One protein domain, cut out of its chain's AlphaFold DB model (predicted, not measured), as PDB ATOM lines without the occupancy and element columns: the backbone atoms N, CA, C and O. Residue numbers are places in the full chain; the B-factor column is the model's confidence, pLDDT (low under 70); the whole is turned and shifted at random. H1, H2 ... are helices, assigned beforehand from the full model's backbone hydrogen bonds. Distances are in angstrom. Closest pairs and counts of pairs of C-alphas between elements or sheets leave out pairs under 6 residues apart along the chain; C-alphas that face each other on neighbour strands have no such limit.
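This is residues 588 to 652 of the 929 residues of an uncharacterized protein of Macrostomum lignano (UniProt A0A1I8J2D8). The printed part runs along one long axis, folds back and runs along it again: H1, H2 and H3 follow one another as a broken row of helices, H4 comes back along the axis, and H5 folds back on H4 as the second half of a helical hairpin. H1 packs on H4 towards one end and H3 on the last part of H5 towards the other, while short H2 lies between H1 and H3. The printed part has 65 residues, with five named helices in the order H1, H2, H3, H4, H5 and no named strand; its class is all helix. It is compact, with a radius of gyration of the C-alphas of 11.7 A, yet elongated in outline, with spans of 35 by 18 by 15 A.

Start at H1, residues 588 to 597, and look across to H4, residues 619 to 632. They touch, with the closest C-alphas, those of Ala 593 and Val 626, 5.0 A apart, and run opposite ways at a steep tilt of 50 degrees. H2, residues 599 to 603, meets H1 only through their link. Look next at Leu 600: its C-alpha is 6.8 A from that of Ala 640 in H5, residues 636 to 651, the closest pair of H2 and H5, which are close but not clearly touching. H3, residues 605 to 613, touches H5 at residues 647 to 651 of H5 alone; the closest C-alphas are those of Cys 607 and Cys 647, 5.7 A apart, and the two run the same way at a steep tilt of 46 degrees. H1 and H3 are apart. H4 and H5 form a hairpin and run opposite ways at a shallow tilt of 19 degrees; residues 621 to 625 of H4 and 636 to 643 of H5 alone touch, with the C-alphas of Cys 625 and Thr 639 closest at 6.4 A. In H1, H2, H3, H4 and H5, every O i to N i+4 pair is within hydrogen-bond range.

Find C-alpha 588 at (143.191, 138.306, 98.334); from there H1 runs 14.3 A to Cys 597. H2 spans 6.6 A from Arg 599 to Ile 603, and H3 12.5 A from Ala 605 to Ala 613. H4 begins at C-alpha 619, at (127.824, 125.413, 97.672), and runs 19.9 A to Gly 632. H5, the longest helix with 16 residues, runs 21.2 A from Leu 636 to C-alpha 651 at (119.781, 114.343, 89.917).

The two C-alphas farthest apart are those of Asn 588 and Asn 652, 36.7 A. The printed part has no cut, and the links H1 to H2, H2 to H3, H3 to H4 and H4 to H5 are tight. The mean pLDDT of the printed part is 85.9; look for values under 70 at residues 632 to 634, of which 632 belongs to H4.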
ATOM      1  N   ASN A 588     143.305 138.159  99.796       83.31
ATOM      2  CA  ASN A 588     143.191 138.306  98.334       83.31
ATOM      3  C   ASN A 588     143.311 136.982  97.554       83.31
ATOM      4  O   ASN A 588     142.946 136.918  96.378       83.31
ATOM      5  N   ALA A 589     143.884 135.933  98.150       82.38
ATOM      6  CA  ALA A 589     143.923 134.604  97.540       82.38
ATOM      7  C   ALA A 589     142.529 133.954  97.550       82.38
ATOM      8  O   ALA A 589     142.089 133.462  96.510       82.38
ATOM      9  N   HIS A 590     141.809 134.068  98.670       88.56
ATOM     10  CA  HIS A 590     140.438 133.582  98.822       88.56
ATOM     11  C   HIS A 590     139.479 134.237  97.821       88.56
ATOM     12  O   HIS A 590     138.778 133.542  97.090       88.56
ATOM     13  N   GLU A 591     139.504 135.566  97.692       88.38
ATOM     14  CA  GLU A 591     138.599 136.273  96.770       88.38
ATOM     15  C   GLU A 591     138.853 135.930  95.292       88.38
ATOM     16  O   GLU A 591     137.917 135.779  94.499       88.38
ATOM     17  N   ARG A 592     140.122 135.731  94.909       86.81
ATOM     18  CA  ARG A 592     140.479 135.271  93.557       86.81
ATOM     19  C   ARG A 592     140.011 133.840  93.303       86.81
ATOM     20  O   ARG A 592     139.464 133.565  92.232       86.81
ATOM     21  N   ALA A 593     140.185 132.948  94.276       88.38
ATOM     22  CA  ALA A 593     139.700 131.574  94.202       88.38
ATOM     23  C   ALA A 593     138.166 131.531  94.089       88.38
ATOM     24  O   ALA A 593     137.637 130.905  93.172       88.38
ATOM     25  N   LYS A 594     137.454 132.302  94.919       90.69
ATOM     26  CA  LYS A 594     135.993 132.457  94.884       90.69
ATOM     27  C   LYS A 594     135.486 132.935  93.529       90.69
ATOM     28  O   LYS A 594     134.587 132.325  92.952       90.69
ATOM     29  N   THR A 595     136.104 133.977  92.977       89.38
ATOM     30  CA  THR A 595     135.763 134.494  91.642       89.38
ATOM     31  C   THR A 595     135.964 133.434  90.554       89.38
ATOM     32  O   THR A 595     135.144 133.299  89.649       89.38
ATOM     33  N   THR A 596     137.038 132.652  90.655       88.94
ATOM     34  CA  THR A 596     137.384 131.610  89.680       88.94
ATOM     35  C   THR A 596     136.406 130.432  89.743       88.94
ATOM     36  O   THR A 596     135.855 130.038  88.714       88.94
ATOM     37  N   CYS A 597     136.127 129.919  90.941       91.38
ATOM     38  CA  CYS A 597     135.248 128.770  91.167       91.38
ATOM     39  C   CYS A 597     133.770 129.068  90.901       91.38
ATOM     40  O   CYS A 597     133.048 128.195  90.419       91.38
ATOM     41  N   ASN A 598     133.311 130.304  91.123       91.06
ATOM     42  CA  ASN A 598     131.916 130.680  90.870       91.06
ATOM     43  C   ASN A 598     131.478 130.508  89.407       91.06
ATOM     44  O   ASN A 598     130.287 130.328  89.160       91.06
ATOM     45  N   ARG A 599     132.413 130.452  88.447       89.50
ATOM     46  CA  ARG A 599     132.115 130.113  87.041       89.50
ATOM     47  C   ARG A 599     131.423 128.753  86.889       89.50
ATOM     48  O   ARG A 599     130.625 128.566  85.975       89.50
ATOM     49  N   LEU A 600     131.680 127.809  87.799       91.19
ATOM     50  CA  LEU A 600     131.043 126.488  87.792       91.19
ATOM     51  C   LEU A 600     129.534 126.565  88.059       91.19
ATOM     52  O   LEU A 600     128.793 125.713  87.573       91.19
ATOM     53  N   ARG A 601     129.054 127.593  88.772       89.75
ATOM     54  CA  ARG A 601     127.614 127.780  89.021       89.75
ATOM     55  C   ARG A 601     126.842 128.044  87.737       89.75
ATOM     56  O   ARG A 601     125.750 127.517  87.570       89.75
ATOM     57  N   GLU A 602     127.416 128.833  86.833       88.38
ATOM     58  CA  GLU A 602     126.803 129.129  85.535       88.38
ATOM     59  C   GLU A 602     126.811 127.890  84.633       88.38
ATOM     60  O   GLU A 602     125.787 127.541  84.051       88.38
ATOM     61  N   ILE A 603     127.943 127.180  84.577       90.44
ATOM     62  CA  ILE A 603     128.112 125.973  83.752       90.44
ATOM     63  C   ILE A 603     127.131 124.866  84.169       90.44
ATOM     64  O   ILE A 603     126.564 124.186  83.314       90.44
ATOM     65  N   PHE A 604     126.896 124.707  85.473       92.12
ATOM     66  CA  PHE A 604     126.044 123.658  86.036       92.12
ATOM     67  C   PHE A 604     124.705 124.176  86.578       92.12
ATOM     68  O   PHE A 604     124.080 123.504  87.399       92.12
ATOM     69  N   ALA A 605     124.217 125.329  86.106       90.88
ATOM     70  CA  ALA A 605     122.980 125.942  86.601       90.88
ATOM     71  C   ALA A 605     121.759 124.988  86.638       90.88
ATOM     72  O   ALA A 605     121.067 124.965  87.661       90.88
ATOM     73  N   PRO A 606     121.503 124.131  85.620       91.06
ATOM     74  CA  PRO A 606     120.407 123.157  85.679       91.06
ATOM     75  C   PRO A 606     120.569 122.128  86.803       91.06
ATOM     76  O   PRO A 606     119.592 121.702  87.413       91.06
ATOM     77  N   CYS A 607     121.805 121.719  87.089       90.94
ATOM     78  CA  CYS A 607     122.087 120.798  88.179       90.94
ATOM     79  C   CYS A 607     121.963 121.483  89.540       90.94
ATOM     80  O   CYS A 607     121.324 120.931  90.428       90.94
ATOM     81  N   ALA A 608     122.490 122.700  89.691       90.62
ATOM     82  CA  ALA A 608     122.336 123.479  90.918       90.62
ATOM     83  C   ALA A 608     120.850 123.665  91.287       90.62
ATOM     84  O   ALA A 608     120.475 123.495  92.446       90.62
ATOM     85  N   ALA A 609     119.987 123.912  90.294       90.38
ATOM     86  CA  ALA A 609     118.539 123.965  90.491       90.38
ATOM     87  C   ALA A 609     117.941 122.609  90.923       90.38
ATOM     88  O   ALA A 609     117.111 122.562  91.831       90.38
ATOM     89  N   ALA A 610     118.380 121.498  90.317       91.06
ATOM     90  CA  ALA A 610     117.919 120.155  90.677       91.06
ATOM     91  C   ALA A 610     118.361 119.728  92.092       91.06
ATOM     92  O   ALA A 610     117.592 119.089  92.806       91.06
ATOM     93  N   MET A 611     119.565 120.124  92.518       92.38
ATOM     94  CA  MET A 611     120.059 119.929  93.885       92.38
ATOM     95  C   MET A 611     119.204 120.690  94.899       92.38
ATOM     96  O   MET A 611     118.702 120.102  95.858       92.38
ATOM     97  N   ALA A 612     118.962 121.977  94.636       89.44
ATOM     98  CA  ALA A 612     118.136 122.816  95.496       89.44
ATOM     99  C   ALA A 612     116.708 122.260  95.651       89.44
ATOM    100  O   ALA A 612     116.140 122.315  96.743       89.44
ATOM    101  N   ALA A 613     116.146 121.658  94.596       90.19
ATOM    102  CA  ALA A 613     114.813 121.048  94.624       90.19
ATOM    103  C   ALA A 613     114.684 119.890  95.632       90.19
ATOM    104  O   ALA A 613     113.592 119.653  96.150       90.19
ATOM    105  N   VAL A 614     115.781 119.195  95.948       88.38
ATOM    106  CA  VAL A 614     115.819 118.129  96.966       88.38
ATOM    107  C   VAL A 614     116.535 118.551  98.253       88.38
ATOM    108  O   VAL A 614     116.856 117.705  99.079       88.38
ATOM    109  N   LYS A 615     116.705 119.867  98.458       85.69
ATOM    110  CA  LYS A 615     117.376 120.486  99.615       85.69
ATOM    111  C   LYS A 615     118.861 120.129  99.762       85.69
ATOM    112  O   LYS A 615     119.413 120.280 100.849       85.69
ATOM    113  N   ASP A 616     119.509 119.718  98.677       87.94
ATOM    114  CA  ASP A 616     120.959 119.564  98.639       87.94
ATOM    115  C   ASP A 616     121.629 120.900  98.279       87.94
ATOM    116  O   ASP A 616     121.054 121.733  97.573       87.94
ATOM    117  N   SER A 617     122.864 121.108  98.746       88.88
ATOM    118  CA  SER A 617     123.605 122.353  98.516       88.88
ATOM    119  C   SER A 617     124.684 122.193  97.449       88.88
ATOM    120  O   SER A 617     125.598 121.378  97.581       88.88
ATOM    121  N   PHE A 618     124.604 123.022  96.405       90.38
ATOM    122  CA  PHE A 618     125.663 123.155  95.403       90.38
ATOM    123  C   PHE A 618     126.913 123.850  95.979       90.38
ATOM    124  O   PHE A 618     128.013 123.673  95.457       90.38
ATOM    125  N   ASP A 619     126.756 124.610  97.069       90.31
ATOM    126  CA  ASP A 619     127.824 125.413  97.672       90.31
ATOM    127  C   ASP A 619     128.968 124.541  98.188       90.31
ATOM    128  O   ASP A 619     130.118 124.921  98.024       90.31
ATOM    129  N   VAL A 620     128.682 123.317  98.645       88.06
ATOM    130  CA  VAL A 620     129.699 122.355  99.107       88.06
ATOM    131  C   VAL A 620     130.785 122.107  98.046       88.06
ATOM    132  O   VAL A 620     131.968 122.023  98.370       88.06
ATOM    133  N   TYR A 621     130.412 122.038  96.762       88.25
ATOM    134  CA  TYR A 621     131.373 121.848  95.667       88.25
ATOM    135  C   TYR A 621     132.148 123.125  95.340       88.25
ATOM    136  O   TYR A 621     133.314 123.063  94.950       88.25
ATOM    137  N   ILE A 622     131.504 124.286  95.480       90.88
ATOM    138  CA  ILE A 622     132.150 125.581  95.260       90.88
ATOM    139  C   ILE A 622     133.144 125.871  96.381       90.88
ATOM    140  O   ILE A 622     134.265 126.264  96.085       90.88
ATOM    141  N   ASP A 623     132.782 125.613  97.632       88.31
ATOM    142  CA  ASP A 623     133.640 125.839  98.792       88.31
ATOM    143  C   ASP A 623     134.875 124.931  98.744       88.31
ATOM    144  O   ASP A 623     135.995 125.412  98.919       88.31
ATOM    145  N   SER A 624     134.704 123.655  98.370       85.12
ATOM    146  CA  SER A 624     135.825 122.740  98.099       85.12
ATOM    147  C   SER A 624     136.723 123.251  96.963       85.12
ATOM    148  O   SER A 624     137.942 123.294  97.120       85.12
ATOM    149  N   CYS A 625     136.144 123.734  95.856       87.81
ATOM    150  CA  CYS A 625     136.919 124.348  94.774       87.81
ATOM    151  C   CYS A 625     137.723 125.562  95.249       87.81
ATOM    152  O   CYS A 625     138.883 125.721  94.861       87.81
ATOM    153  N   VAL A 626     137.118 126.437  96.059       88.75
ATOM    154  CA  VAL A 626     137.767 127.650  96.573       88.75
ATOM    155  C   VAL A 626     138.937 127.280  97.467       88.75
ATOM    156  O   VAL A 626     140.025 127.823  97.272       88.75
ATOM    157  N   TYR A 627     138.728 126.337  98.385       81.75
ATOM    158  CA  TYR A 627     139.762 125.829  99.276       81.75
ATOM    159  C   TYR A 627     140.974 125.319  98.486       81.75
ATOM    160  O   TYR A 627     142.087 125.833  98.634       81.75
ATOM    161  N   ASP A 628     140.742 124.397  97.552       78.69
ATOM    162  CA  ASP A 628     141.819 123.780  96.786       78.69
ATOM    163  C   ASP A 628     142.505 124.799  95.838       78.69
ATOM    164  O   ASP A 628     143.737 124.842  95.718       78.69
ATOM    165  N   THR A 629     141.729 125.679  95.185       83.69
ATOM    166  CA  THR A 629     142.252 126.717  94.272       83.69
ATOM    167  C   THR A 629     143.135 127.715  95.008       83.69
ATOM    168  O   THR A 629     144.149 128.163  94.471       83.69
ATOM    169  N   CYS A 630     142.768 128.051  96.238       84.69
ATOM    170  CA  CYS A 630     143.478 129.017  97.054       84.69
ATOM    171  C   CYS A 630     144.828 128.506  97.564       84.69
ATOM    172  O   CYS A 630     145.794 129.270  97.595       84.69
ATOM    173  N   LEU A 631     144.904 127.226  97.938       75.69
ATOM    174  CA  LEU A 631     146.088 126.639  98.570       75.69
ATOM    175  C   LEU A 631     147.103 126.049  97.580       75.69
ATOM    176  O   LEU A 631     148.281 125.932  97.911       75.69
ATOM    177  N   GLY A 632     146.692 125.670  96.367       65.25
ATOM    178  CA  GLY A 632     147.600 124.998  95.426       65.25
ATOM    179  C   GLY A 632     147.361 125.264  93.944       65.25
ATOM    180  O   GLY A 632     148.164 124.803  93.130       65.25
ATOM    181  N   GLY A 633     146.306 126.011  93.592       63.94
ATOM    182  CA  GLY A 633     145.873 126.229  92.211       63.94
ATOM    183  C   GLY A 633     145.322 124.945  91.584       63.94
ATOM    184  O   GLY A 633     146.076 124.074  91.147       63.94
ATOM    185  N   VAL A 634     143.998 124.829  91.522       63.62
ATOM    186  CA  VAL A 634     143.301 123.660  90.970       63.62
ATOM    187  C   VAL A 634     143.002 123.863  89.504       63.62
ATOM    188  O   VAL A 634     142.744 124.976  89.046       63.62
ATOM    189  N   ASP A 635     142.996 122.754  88.778       72.88
ATOM    190  CA  ASP A 635     142.353 122.685  87.482       72.88
ATOM    191  C   ASP A 635     140.830 122.604  87.680       72.88
ATOM    192  O   ASP A 635     140.315 121.574  88.119       72.88
ATOM    193  N   LEU A 636     140.101 123.680  87.347       84.31
ATOM    194  CA  LEU A 636     138.629 123.728  87.400       84.31
ATOM    195  C   LEU A 636     137.970 122.520  86.714       84.31
ATOM    196  O   LEU A 636     136.845 122.159  87.061       84.31
ATOM    197  N   CYS A 637     138.657 121.881  85.763       85.19
ATOM    198  CA  CYS A 637     138.182 120.685  85.087       85.19
ATOM    199  C   CYS A 637     138.001 119.484  86.023       85.19
ATOM    200  O   CYS A 637     137.088 118.687  85.787       85.19
ATOM    201  N   GLN A 638     138.808 119.342  87.078       79.75
ATOM    202  CA  GLN A 638     138.660 118.257  88.056       79.75
ATOM    203  C   GLN A 638     137.378 118.446  88.877       79.75
ATOM    204  O   GLN A 638     136.506 117.573  88.880       79.75
ATOM    205  N   THR A 639     137.183 119.634  89.461       85.25
ATOM    206  CA  THR A 639     135.947 119.970  90.183       85.25
ATOM    207  C   THR A 639     134.722 119.849  89.273       85.25
ATOM    208  O   THR A 639     133.723 119.241  89.657       85.25
ATOM    209  N   ALA A 640     134.801 120.362  88.042       88.81
ATOM    210  CA  ALA A 640     133.716 120.268  87.072       88.81
ATOM    211  C   ALA A 640     133.370 118.811  86.716       88.81
ATOM    212  O   ALA A 640     132.192 118.465  86.653       88.81
ATOM    213  N   THR A 641     134.371 117.936  86.560       84.50
ATOM    214  CA  THR A 641     134.158 116.497  86.323       84.50
ATOM    215  C   THR A 641     133.428 115.850  87.506       84.50
ATOM    216  O   THR A 641     132.490 115.073  87.311       84.50
ATOM    217  N   THR A 642     133.793 116.213  88.739       83.75
ATOM    218  CA  THR A 642     133.120 115.723  89.951       83.75
ATOM    219  C   THR A 642     131.667 116.182  90.026       83.75
ATOM    220  O   THR A 642     130.783 115.344  90.244       83.75
ATOM    221  N   ILE A 643     131.409 117.472  89.788       88.00
ATOM    222  CA  ILE A 643     130.056 118.035  89.750       88.00
ATOM    223  C   ILE A 643     129.230 117.307  88.688       88.00
ATOM    224  O   ILE A 643     128.189 116.746  89.022       88.00
ATOM    225  N   ALA A 644     129.719 117.208  87.448       87.88
ATOM    226  CA  ALA A 644     129.026 116.530  86.354       87.88
ATOM    227  C   ALA A 644     128.625 115.088  86.708       87.88
ATOM    228  O   ALA A 644     127.478 114.690  86.504       87.88
ATOM    229  N   ALA A 645     129.536 114.316  87.306       82.06
ATOM    230  CA  ALA A 645     129.262 112.938  87.704       82.06
ATOM    231  C   ALA A 645     128.228 112.827  88.845       82.06
ATOM    232  O   ALA A 645     127.407 111.904  88.842       82.06
ATOM    233  N   VAL A 646     128.203 113.754  89.815       85.50
ATOM    234  CA  VAL A 646     127.136 113.781  90.840       85.50
ATOM    235  C   VAL A 646     125.801 114.214  90.227       85.50
ATOM    236  O   VAL A 646     124.783 113.557  90.453       85.50
ATOM    237  N   CYS A 647     125.814 115.273  89.416       87.69
ATOM    238  CA  CYS A 647     124.656 115.789  88.688       87.69
ATOM    239  C   CYS A 647     123.940 114.692  87.909       87.69
ATOM    240  O   CYS A 647     122.722 114.521  88.008       87.69
ATOM    241  N   GLN A 648     124.732 113.895  87.202       85.81
ATOM    242  CA  GLN A 648     124.242 112.792  86.414       85.81
ATOM    243  C   GLN A 648     123.703 111.648  87.282       85.81
ATOM    244  O   GLN A 648     122.573 111.199  87.085       85.81
ATOM    245  N   SER A 649     124.478 111.187  88.266       79.00
ATOM    246  CA  SER A 649     124.136 109.993  89.055       79.00
ATOM    247  C   SER A 649     122.974 110.196  90.039       79.00
ATOM    248  O   SER A 649     122.148 109.291  90.193       79.00
ATOM    249  N   ARG A 650     122.867 111.364  90.691       83.12
ATOM    250  CA  ARG A 650     121.822 111.647  91.698       83.12
ATOM    251  C   ARG A 650     120.616 112.393  91.150       83.12
ATOM    252  O   ARG A 650     119.492 112.027  91.482       83.12
ATOM    253  N   TYR A 651     120.835 113.400  90.309       86.62
ATOM    254  CA  TYR A 651     119.781 114.343  89.917       86.62
ATOM    255  C   TYR A 651     119.327 114.180  88.465       86.62
ATOM    256  O   TYR A 651     118.458 114.920  88.011       86.62
ATOM    257  N   ASN A 652     119.885 113.201  87.739       82.50
ATOM    258  CA  ASN A 652     119.582 112.941  86.330       82.50
ATOM    259  C   ASN A 652     119.783 114.175  85.431       82.50
ATOM    260  O   ASN A 652     119.038 114.381  84.474       82.50
TER     261      ASN A 652